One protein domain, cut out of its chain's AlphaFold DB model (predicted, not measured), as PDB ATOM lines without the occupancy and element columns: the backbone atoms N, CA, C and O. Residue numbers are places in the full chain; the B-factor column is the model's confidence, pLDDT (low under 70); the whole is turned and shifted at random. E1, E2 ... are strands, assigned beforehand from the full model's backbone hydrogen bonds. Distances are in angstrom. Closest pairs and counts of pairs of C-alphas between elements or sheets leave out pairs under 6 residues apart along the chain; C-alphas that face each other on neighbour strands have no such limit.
ATOM      1  N   HIS A  68      20.588 -70.011 -72.655       71.19
ATOM      2  CA  HIS A  68      21.478 -70.401 -73.740       71.19
ATOM      3  C   HIS A  68      22.280 -69.188 -74.199       71.19
ATOM      4  O   HIS A  68      21.704 -68.160 -74.555       71.19
ATOM      5  N   GLN A  69      23.604 -69.305 -74.201       76.00
ATOM      6  CA  GLN A  69      24.471 -68.349 -74.870       76.00
ATOM      7  C   GLN A  69      25.055 -69.016 -76.111       76.00
ATOM      8  O   GLN A  69      25.757 -70.024 -76.016       76.00
ATOM      9  N   GLN A  70      24.751 -68.442 -77.272       81.94
ATOM     10  CA  GLN A  70      25.266 -68.895 -78.554       81.94
ATOM     11  C   GLN A  70      26.234 -67.849 -79.101       81.94
ATOM     12  O   GLN A  70      25.931 -66.657 -79.146       81.94
ATOM     13  N   TYR A  71      27.408 -68.306 -79.509       85.06
ATOM     14  CA  TYR A  71      28.408 -67.519 -80.209       85.06
ATOM     15  C   TYR A  71      28.502 -68.009 -81.651       85.06
ATOM     16  O   TYR A  71      28.669 -69.208 -81.877       85.06
ATOM     17  N   ILE A  72      28.396 -67.092 -82.612       86.69
ATOM     18  CA  ILE A  72      28.458 -67.390 -84.045       86.69
ATOM     19  C   ILE A  72      29.544 -66.512 -84.666       86.69
ATOM     20  O   ILE A  72      29.492 -65.292 -84.522       86.69
ATOM     21  N   SER A  73      30.499 -67.125 -85.366       85.75
ATOM     22  CA  SER A  73      31.521 -66.417 -86.145       85.75
ATOM     23  C   SER A  73      31.555 -66.927 -87.581       85.75
ATOM     24  O   SER A  73      31.623 -68.130 -87.836       85.75
ATOM     25  N   ASN A  74      31.539 -65.985 -88.521       87.06
ATOM     26  CA  ASN A  74      31.677 -66.247 -89.956       87.06
ATOM     27  C   ASN A  74      33.087 -65.910 -90.466       87.06
ATOM     28  O   ASN A  74      33.422 -66.210 -91.610       87.06
ATOM     29  N   ASN A  75      33.913 -65.263 -89.637       86.56
ATOM     30  CA  ASN A  75      35.248 -64.815 -90.016       86.56
ATOM     31  C   ASN A  75      36.297 -65.814 -89.518       86.56
ATOM     32  O   ASN A  75      37.027 -65.564 -88.556       86.56
ATOM     33  N   ILE A  76      36.315 -66.983 -90.156       85.06
ATOM     34  CA  ILE A  76      37.135 -68.114 -89.730       85.06
ATOM     35  C   ILE A  76      38.026 -68.633 -90.855       85.06
ATOM     36  O   ILE A  76      37.636 -68.709 -92.018       85.06
ATOM     37  N   THR A  77      39.237 -69.048 -90.492       85.44
ATOM     38  CA  THR A  77      40.193 -69.683 -91.405       85.44
ATOM     39  C   THR A  77      40.484 -71.097 -90.929       85.44
ATOM     40  O   THR A  77      40.767 -71.304 -89.755       85.44
ATOM     41  N   VAL A  78      40.446 -72.087 -91.824       81.25
ATOM     42  CA  VAL A  78      40.705 -73.492 -91.459       81.25
ATOM     43  C   VAL A  78      42.002 -73.985 -92.096       81.25
ATOM     44  O   VAL A  78      42.091 -74.139 -93.320       81.25
ATOM     45  N   LYS A  79      43.009 -74.272 -91.265       82.06
ATOM     46  CA  LYS A  79      44.327 -74.770 -91.686       82.06
ATOM     47  C   LYS A  79      44.743 -75.944 -90.801       82.06
ATOM     48  O   LYS A  79      44.665 -75.846 -89.587       82.06
ATOM     49  N   ASN A  80      45.192 -77.042 -91.412       77.69
ATOM     50  CA  ASN A  80      45.714 -78.227 -90.714       77.69
ATOM     51  C   ASN A  80      44.799 -78.740 -89.575       77.69
ATOM     52  O   ASN A  80      45.263 -78.912 -88.455       77.69
ATOM     53  N   ASN A  81      43.501 -78.942 -89.846       79.56
ATOM     54  CA  ASN A  81      42.472 -79.334 -88.858       79.56
ATOM     55  C   ASN A  81      42.241 -78.349 -87.701       79.56
ATOM     56  O   ASN A  81      41.583 -78.696 -86.719       79.56
ATOM     57  N   ILE A  82      42.762 -77.130 -87.803       82.38
ATOM     58  CA  ILE A  82      42.567 -76.079 -86.813       82.38
ATOM     59  C   ILE A  82      41.729 -74.972 -87.448       82.38
ATOM     60  O   ILE A  82      42.052 -74.461 -88.524       82.38
ATOM     61  N   VAL A  83      40.644 -74.613 -86.773       85.25
ATOM     62  CA  VAL A  83      39.814 -73.447 -87.061       85.25
ATOM     63  C   VAL A  83      40.375 -72.274 -86.268       85.25
ATOM     64  O   VAL A  83      40.443 -72.318 -85.041       85.25
ATOM     65  N   TYR A  84      40.789 -71.235 -86.975       87.12
ATOM     66  CA  TYR A  84      41.235 -69.967 -86.422       87.12
ATOM     67  C   TYR A  84      40.090 -68.980 -86.561       87.12
ATOM     68  O   TYR A  84      39.667 -68.686 -87.680       87.12
ATOM     69  N   ASP A  85      39.589 -68.490 -85.438       88.31
ATOM     70  CA  ASP A  85      38.548 -67.475 -85.422       88.31
ATOM     71  C   ASP A  85      39.169 -66.086 -85.295       88.31
ATOM     72  O   ASP A  85      39.796 -65.768 -84.285       88.31
ATOM     73  N   ALA A  86      39.003 -65.254 -86.323       85.12
ATOM     74  CA  ALA A  86      39.548 -63.902 -86.332       85.12
ATOM     75  C   ALA A  86      38.763 -62.948 -85.419       85.12
ATOM     76  O   ALA A  86      39.308 -61.933 -84.997       85.12
ATOM     77  N   GLN A  87      37.503 -63.267 -85.095       85.44
ATOM     78  CA  GLN A  87      36.664 -62.416 -84.252       85.44
ATOM     79  C   GLN A  87      36.969 -62.602 -82.760       85.44
ATOM     80  O   GLN A  87      37.053 -61.616 -82.032       85.44
ATOM     81  N   SER A  88      37.142 -63.844 -82.293       84.75
ATOM     82  CA  SER A  88      37.510 -64.121 -80.893       84.75
ATOM     83  C   SER A  88      39.013 -64.293 -80.656       84.75
ATOM     84  O   SER A  88      39.447 -64.306 -79.505       84.75
ATOM     85  N   GLY A  89      39.813 -64.466 -81.715       85.75
ATOM     86  CA  GLY A  89      41.241 -64.788 -81.628       85.75
ATOM     87  C   GLY A  89      41.535 -66.227 -81.178       85.75
ATOM     88  O   GLY A  89      42.696 -66.583 -80.965       85.75
ATOM     89  N   LYS A  90      40.503 -67.063 -81.015       87.62
ATOM     90  CA  LYS A  90      40.622 -68.423 -80.480       87.62
ATOM     91  C   LYS A  90      40.907 -69.451 -81.567       87.62
ATOM     92  O   LYS A  90      40.606 -69.261 -82.748       87.62
ATOM     93  N   LYS A  91      41.487 -70.572 -81.141       88.88
ATOM     94  CA  LYS A  91      41.805 -71.718 -81.994       88.88
ATOM     95  C   LYS A  91      40.972 -72.913 -81.559       88.88
ATOM     96  O   LYS A  91      40.877 -73.207 -80.371       88.88
ATOM     97  N   PHE A  92      40.412 -73.625 -82.526       86.56
ATOM     98  CA  PHE A  92      39.623 -74.822 -82.278       86.56
ATOM     99  C   PHE A  92      40.166 -75.979 -83.104       86.56
ATOM    100  O   PHE A  92      40.414 -75.834 -84.298       86.56
ATOM    101  N   GLN A  93      40.364 -77.131 -82.481       87.00
ATOM    102  CA  GLN A  93      40.771 -78.356 -83.146       87.00
ATOM    103  C   GLN A  93      39.532 -79.144 -83.567       87.00
ATOM    104  O   GLN A  93      38.633 -79.382 -82.765       87.00
ATOM    105  N   ILE A  94      39.480 -79.558 -84.832       84.12
ATOM    106  CA  ILE A  94      38.400 -80.409 -85.335       84.12
ATOM    107  C   ILE A  94      38.588 -81.820 -84.768       84.12
ATOM    108  O   ILE A  94      39.627 -82.445 -85.004       84.12
ATOM    109  N   LEU A  95      37.597 -82.308 -84.018       76.94
ATOM    110  CA  LEU A  95      37.554 -83.680 -83.519       76.94
ATOM    111  C   LEU A  95      37.093 -84.598 -84.650       76.94
ATOM    112  O   LEU A  95      36.114 -84.315 -85.341       76.94
ATOM    113  N   TYR A  96      37.842 -85.661 -84.899       65.06
ATOM    114  CA  TYR A  96      37.837 -86.324 -86.195       65.06
ATOM    115  C   TYR A  96      36.947 -87.563 -86.274       65.06
ATOM    116  O   TYR A  96      37.139 -88.467 -85.477       65.06
ATOM    117  N   GLU A  97      36.123 -87.630 -87.329       55.84
ATOM    118  CA  GLU A  97      35.812 -88.863 -88.090       55.84
ATOM    119  C   GLU A  97      35.660 -88.585 -89.613       55.84
ATOM    120  O   GLU A  97      35.982 -89.449 -90.418       55.84
ATOM    121  N   ALA A  98      35.285 -87.368 -90.055       54.06
ATOM    122  CA  ALA A  98      34.900 -87.115 -91.462       54.06
ATOM    123  C   ALA A  98      35.730 -86.079 -92.264       54.06
ATOM    124  O   ALA A  98      35.418 -85.828 -93.425       54.06
ATOM    125  N   TYR A  99      36.765 -85.443 -91.700       57.69
ATOM    126  CA  TYR A  99      37.442 -84.310 -92.370       57.69
ATOM    127  C   TYR A  99      38.617 -84.734 -93.296       57.69
ATOM    128  O   TYR A  99      39.206 -83.886 -93.964       57.69
ATOM    129  N   HIS A 100      38.958 -86.036 -93.366       53.53
ATOM    130  CA  HIS A 100      40.147 -86.549 -94.088       53.53
ATOM    131  C   HIS A 100      39.881 -86.883 -95.556       53.53
ATOM    132  O   HIS A 100      40.828 -87.139 -96.301       53.53
ATOM    133  N   THR A 101      38.630 -86.885 -96.010       51.06
ATOM    134  CA  THR A 101      38.374 -87.036 -97.440       51.06
ATOM    135  C   THR A 101      38.873 -85.783 -98.144       51.06
ATOM    136  O   THR A 101      38.370 -84.693 -97.880       51.06
ATOM    137  N   ASN A 102      39.871 -85.959 -99.018       47.53
ATOM    138  CA  ASN A 102      40.466 -84.990 -99.949       47.53
ATOM    139  C   ASN A 102      39.440 -84.392-100.942       47.53
ATOM    140  O   ASN A 102      39.704 -84.263-102.136       47.53
ATOM    141  N   GLU A 103      38.247 -84.030-100.481       48.34
ATOM    142  CA  GLU A 103      37.344 -83.182-101.230       48.34
ATOM    143  C   GLU A 103      37.981 -81.797-101.273       48.34
ATOM    144  O   GLU A 103      38.308 -81.201-100.242       48.34
ATOM    145  N   LYS A 104      38.214 -81.304-102.494       47.66
ATOM    146  CA  LYS A 104      38.639 -79.927-102.746       47.66
ATOM    147  C   LYS A 104      37.823 -79.015-101.835       47.66
ATOM    148  O   LYS A 104      36.603 -78.977-101.961       47.66
ATOM    149  N   LYS A 105      38.510 -78.322-100.919       53.38
ATOM    150  CA  LYS A 105      37.930 -77.345 -99.993       53.38
ATOM    151  C   LYS A 105      37.085 -76.370-100.806       53.38
ATOM    152  O   LYS A 105      37.629 -75.466-101.436       53.38
ATOM    153  N   GLY A 106      35.780 -76.605-100.851       55.09
ATOM    154  CA  GLY A 106      34.869 -75.731-101.561       55.09
ATOM    155  C   GLY A 106      34.900 -74.351-100.916       55.09
ATOM    156  O   GLY A 106      35.117 -74.217 -99.710       55.09
ATOM    157  N   THR A 107      34.614 -73.322-101.703       56.75
ATOM    158  CA  THR A 107      34.277 -71.960-101.255       56.75
ATOM    159  C   THR A 107      32.942 -71.909-100.491       56.75
ATOM    160  O   THR A 107      32.239 -70.905-100.509       56.75
ATOM    161  N   ALA A 108      32.555 -73.003 -99.832       64.69
ATOM    162  CA  ALA A 108      31.348 -73.067 -99.034       64.69
ATOM    163  C   ALA A 108      31.504 -72.170 -97.802       64.69
ATOM    164  O   ALA A 108      32.553 -72.168 -97.152       64.69
ATOM    165  N   ASN A 109      30.444 -71.430 -97.472       72.31
ATOM    166  CA  ASN A 109      30.395 -70.601 -96.273       72.31
ATOM    167  C   ASN A 109      30.695 -71.451 -95.035       72.31
ATOM    168  O   ASN A 109      30.055 -72.485 -94.808       72.31
ATOM    169  N   LYS A 110      31.676 -71.000 -94.251       83.44
ATOM    170  CA  LYS A 110      32.113 -71.654 -93.021       83.44
ATOM    171  C   LYS A 110      31.619 -70.845 -91.839       83.44
ATOM    172  O   LYS A 110      31.866 -69.646 -91.773       83.44
ATOM    173  N   ILE A 111      30.921 -71.504 -90.925       84.38
ATOM    174  CA  ILE A 111      30.344 -70.870 -89.744       84.38
ATOM    175  C   ILE A 111      30.808 -71.643 -88.520       84.38
ATOM    176  O   ILE A 111      30.609 -72.853 -88.428       84.38
ATOM    177  N   LEU A 112      31.420 -70.940 -87.579       86.56
ATOM    178  CA  LEU A 112      31.719 -71.444 -86.250       86.56
ATOM    179  C   LEU A 112      30.532 -71.142 -85.339       86.56
ATOM    180  O   LEU A 112      30.128 -69.988 -85.223       86.56
ATOM    181  N   VAL A 113      30.009 -72.163 -84.669       86.75
ATOM    182  CA  VAL A 113      28.945 -72.029 -83.672       86.75
ATOM    183  C   VAL A 113      29.422 -72.650 -82.370       86.75
ATOM    184  O   VAL A 113      29.744 -73.832 -82.340       86.75
ATOM    185  N   CYS A 114      29.458 -71.873 -81.294       85.56
ATOM    186  CA  CYS A 114      29.727 -72.372 -79.950       85.56
ATOM    187  C   CYS A 114      28.531 -72.100 -79.043       85.56
ATOM    188  O   CYS A 114      28.071 -70.966 -78.934       85.56
ATOM    189  N   GLU A 115      28.070 -73.131 -78.356       82.44
ATOM    190  CA  GLU A 115      26.975 -73.078 -77.400       82.44
ATOM    191  C   GLU A 115      27.499 -73.324 -75.993       82.44
ATOM    192  O   GLU A 115      28.341 -74.196 -75.753       82.44
ATOM    193  N   GLN A 116      26.986 -72.539 -75.054       79.00
ATOM    194  CA  GLN A 116      27.277 -72.694 -73.642       79.00
ATOM    195  C   GLN A 116      26.016 -72.439 -72.824       79.00
ATOM    196  O   GLN A 116      25.272 -71.485 -73.067       79.00
ATOM    197  N   TYR A 117      25.787 -73.292 -71.831       71.81
ATOM    198  CA  TYR A 117      24.675 -73.133 -70.904       71.81
ATOM    199  C   TYR A 117      25.105 -72.236 -69.746       71.81
ATOM    200  O   TYR A 117      26.178 -72.429 -69.163       71.81
ATOM    201  N   ILE A 118      24.260 -71.274 -69.392       65.81
ATOM    202  CA  ILE A 118      24.401 -70.468 -68.183       65.81
ATOM    203  C   ILE A 118      23.365 -70.958 -67.182       65.81
ATOM    204  O   ILE A 118      22.166 -70.927 -67.457       65.81
ATOM    205  N   LEU A 119      23.832 -71.354 -66.001       62.28
ATOM    206  CA  LEU A 119      22.980 -71.711 -64.875       62.28
ATOM    207  C   LEU A 119      23.251 -70.730 -63.729       62.28
ATOM    208  O   LEU A 119      24.389 -70.617 -63.276       62.28
ATOM    209  N   PHE A 120      22.224 -70.003 -63.276       61.28
ATOM    210  CA  PHE A 120      22.322 -69.029 -62.172       61.28
ATOM    211  C   PHE A 120      23.541 -68.087 -62.281       61.28
ATOM    212  O   PHE A 120      24.329 -67.957 -61.347       61.28
ATOM    213  N   HIS A 121      23.721 -67.450 -63.444       63.62
ATOM    214  CA  HIS A 121      24.829 -66.522 -63.743       63.62
ATOM    215  C   HIS A 121      26.238 -67.139 -63.796       63.62
ATOM    216  O   HIS A 121      27.207 -66.410 -64.007       63.62
ATOM    217  N   LYS A 122      26.377 -68.463 -63.665       58.94
ATOM    218  CA  LYS A 122      27.641 -69.171 -63.894       58.94
ATOM    219  C   LYS A 122      27.610 -69.915 -65.222       58.94
ATOM    220  O   LYS A 122      26.649 -70.615 -65.541       58.94
ATOM    221  N   LEU A 123      28.693 -69.778 -65.980       60.78
ATOM    222  CA  LEU A 123      28.923 -70.562 -67.185       60.78
ATOM    223  C   LEU A 123      29.172 -72.025 -66.801       60.78
ATOM    224  O   LEU A 123      30.001 -72.325 -65.938       60.78
ATOM    225  N   THR A 124      28.449 -72.939 -67.438       64.81
ATOM    226  CA  THR A 124      28.720 -74.376 -67.316       64.81
ATOM    227  C   THR A 124      30.042 -74.716 -68.007       64.81
ATOM    228  O   THR A 124      30.450 -74.053 -68.963       64.81
ATOM    229  N   LYS A 125      30.741 -75.746 -67.512       62.56
ATOM    230  CA  LYS A 125      31.996 -76.224 -68.126       62.56
ATOM    231  C   LYS A 125      31.777 -76.837 -69.512       62.56
ATOM    232  O   LYS A 125      32.719 -76.946 -70.288       62.56
ATOM    233  N   ASP A 126      30.543 -77.228 -69.805       63.75
ATOM    234  CA  ASP A 126      30.171 -77.949 -71.010       63.75
ATOM    235  C   ASP A 126      29.902 -76.933 -72.132       63.75
ATOM    236  O   ASP A 126      28.793 -76.422 -72.301       63.75
ATOM    237  N   LYS A 127      30.970 -76.577 -72.855       71.25
ATOM    238  CA  LYS A 127      30.924 -75.749 -74.065       71.25
ATOM    239  C   LYS A 127      30.980 -76.661 -75.284       71.25
ATOM    240  O   LYS A 127      31.925 -77.430 -75.441       71.25
ATOM    241  N   PHE A 128      29.989 -76.555 -76.157       81.50
ATOM    242  CA  PHE A 128      29.905 -77.351 -77.377       81.50
ATOM    243  C   PHE A 128      30.184 -76.451 -78.571       81.50
ATOM    244  O   PHE A 128      29.452 -75.494 -78.793       81.50
ATOM    245  N   CYS A 129      31.237 -76.735 -79.333       85.81
ATOM    246  CA  CYS A 129      31.549 -75.985 -80.543       85.81
ATOM    247  C   CYS A 129      31.431 -76.872 -81.780       85.81
ATOM    248  O   CYS A 129      31.826 -78.042 -81.779       85.81
ATOM    249  N   TYR A 130      30.924 -76.279 -82.855       87.12
ATOM    250  CA  TYR A 130      30.735 -76.912 -84.146       87.12
ATOM    251  C   TYR A 130      31.206 -75.994 -85.268       87.12
ATOM    252  O   TYR A 130      30.989 -74.783 -85.246       87.12
ATOM    253  N   LEU A 131      31.822 -76.592 -86.280       85.81
ATOM    254  CA  LEU A 131      32.107 -75.964 -87.558       85.81
ATOM    255  C   LEU A 131      31.075 -76.454 -88.572       85.81
ATOM    256  O   LEU A 131      31.010 -77.645 -88.866       85.81
ATOM    257  N   ARG A 132      30.300 -75.537 -89.140       83.81
ATOM    258  CA  ARG A 132      29.430 -75.809 -90.281       83.81
ATOM    259  C   ARG A 132      30.143 -75.420 -91.570       83.81
ATOM    260  O   ARG A 132      30.593 -74.287 -91.703       83.81
ATOM    261  N   GLU A 133      30.203 -76.339 -92.524       81.12
ATOM    262  CA  GLU A 133      30.711 -76.113 -93.881       81.12
ATOM    263  C   GLU A 133      29.641 -76.602 -94.868       81.12
ATOM    264  O   GLU A 133      29.497 -77.799 -95.119       81.12
ATOM    265  N   GLY A 134      28.808 -75.679 -95.361       76.19
ATOM    266  CA  GLY A 134      27.623 -76.028 -96.153       76.19
ATOM    267  C   GLY A 134      26.610 -76.880 -95.367       76.19
ATOM    268  O   GLY A 134      26.008 -76.409 -94.394       76.19
ATOM    269  N   SER A 135      26.398 -78.125 -95.809       71.31
ATOM    270  CA  SER A 135      25.529 -79.119 -95.154       71.31
ATOM    271  C   SER A 135      26.247 -79.988 -94.117       71.31
ATOM    272  O   SER A 135      25.579 -80.691 -93.361       71.31
ATOM    273  N   LYS A 136      27.585 -79.948 -94.051       77.25
ATOM    274  CA  LYS A 136      28.373 -80.755 -93.111       77.25
ATOM    275  C   LYS A 136      28.561 -80.005 -91.789       77.25
ATOM    276  O   LYS A 136      28.810 -78.797 -91.784       77.25
ATOM    277  N   LEU A 137      28.448 -80.729 -90.676       79.69
ATOM    278  CA  LEU A 137      28.671 -80.230 -89.319       79.69
ATOM    279  C   LEU A 137      29.798 -81.041 -88.677       79.69
ATOM    280  O   LEU A 137      29.724 -82.266 -88.622       79.69
ATOM    281  N   TYR A 138      30.826 -80.366 -88.177       82.06
ATOM    282  CA  TYR A 138      31.965 -80.996 -87.518       82.06
ATOM    283  C   TYR A 138      32.033 -80.539 -86.071       82.06
ATOM    284  O   TYR A 138      32.004 -79.339 -85.804       82.06
ATOM    285  N   ARG A 139      32.152 -81.475 -85.132       82.50
ATOM    286  CA  ARG A 139      32.404 -81.139 -83.730       82.50
ATOM    287  C   ARG A 139      33.853 -80.685 -83.567       82.50
ATOM    288  O   ARG A 139      34.766 -81.304 -84.110       82.50
ATOM    289  N   ILE A 140      34.063 -79.603 -82.828       84.88
ATOM    290  CA  ILE A 140      35.389 -79.027 -82.605       84.88
ATOM    291  C   ILE A 140      35.587 -78.703 -81.120       84.88
ATOM    292  O   ILE A 140      34.626 -78.423 -80.404       84.88
ATOM    293  N   GLU A 141      36.833 -78.710 -80.663       84.75
ATOM    294  CA  GLU A 141      37.216 -78.388 -79.284       84.75
ATOM    295  C   GLU A 141      38.147 -77.180 -79.237       84.75
ATOM    296  O   GLU A 141      39.009 -77.015 -80.096       84.75
ATOM    297  N   GLU A 142      37.972 -76.315 -78.240       81.50
ATOM    298  CA  GLU A 142      38.859 -75.168 -78.027       81.50
ATOM    299  C   GLU A 142      40.244 -75.663 -77.597       81.50
ATOM    300  O   GLU A 142      40.370 -76.434 -76.647       81.50
ATOM    301  N   LYS A 143      41.285 -75.222 -78.308       77.62
ATOM    302  CA  LYS A 143      42.675 -75.560 -78.003       77.62
ATOM    303  C   LYS A 143      43.318 -74.387 -77.266       77.62
ATOM    304  O   LYS A 143      43.310 -73.275 -77.797       77.62
ATOM    305  N   ALA A 144      43.832 -74.655 -76.065       64.88
ATOM    306  CA  ALA A 144      44.603 -73.700 -75.265       64.88
ATOM    307  C   ALA A 144      45.935 -73.332 -75.938       64.88
ATOM    308  O   ALA A 144      46.517 -74.207 -76.627       64.88
TER     309      ALA A 144
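Overview. This is residues 68 to 144 of the 144 residues of an uncharacterized protein of Nitratiruptor sp. YY08-13 (UniProt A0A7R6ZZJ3). A single antiparallel sheet of seven strands curls like part of a barrel and folds back on itself, E1 and E5 facing E7, E4, E3 and E2, with the long, bent strand E6 as the hinge. The turn of the long hairpin E5-E6 lies at one end of the longest axis, and the loop of residues 95 to 109 lies at the other. The printed part has 77 residues with no named helix and seven named strands, E1 to E7 along the chain; the sheet's order is E1, E5, E6, E7, E4, E3, E2, and the class is all strand. The whole is compact, with a radius of gyration of the C-alphas of 13.0 A, yet elongated in outline, spanning 45 by 25 by 24 A.

Along the chain. The longest strand, E6, covers residues 122 to 133 and measures 30.9 A from first to last C-alpha; it bends by 68 degrees at residue 125. E5, residues 110 to 119, measures 29.6 A and begins at C-alpha 110 at (32.113, -71.654, -93.021). E7, residues 136 to 143, measures 21.4 A and ends at C-alpha 143 at (42.675, -75.560, -78.003). E1, residues 68 to 73, measures 16.5 A and begins at C-alpha 68 at (21.478, -70.401, -73.740). The short strands are E2, residues 76 to 79, E3, residues 82 to 85, and E4, residues 91 to 94.

Arrangement. The sheet is strongly twisted, and its curl from edge to edge is 128 degrees. E5 and E6 form a hairpin, with N 113 and O 130 2.9 A apart, within hydrogen-bond range. Edge strand E1 is antiparallel to E5 at 159 degrees, with N 71 and O 114 at 2.8 A. E6 and E7 form a hairpin, with N 138 and O 131 at 2.8 A. E7 is staggered: residues 136 to 140 pair with E6 and 140 to 143 with E4, where N 141 and O 93 are 2.8 A apart. E5, E6 and E7 are a meander, each strand the antiparallel neighbour of the one before; with E4, the antiparallel neighbour of E7, they form a Greek key. E2, E3 and E4 are another meander, with N 92 and O 83 at 2.8 A and N 84 and O 77 at 2.8 A. E1 runs on into edge strand E2 at 68 degrees, and the two meet only through their link. The closest C-alphas of E2 and E5, those of Ile 76 and Lys 110, are 7.0 A apart. E1 and E7 are apart.

Size, cuts and confidence. The C-alphas of Lys 104 and Phe 120, the two farthest apart, are 45.1 A from each other. The printed part has no cut and ends at the chain's last residue, Ala 144. The link from E4 to E5, residues 95 to 109, is long; the other links between strands are tight. The mean pLDDT of the printed part is 75.2, with residues 96 to 108, 118 to 126 and 144 under 70.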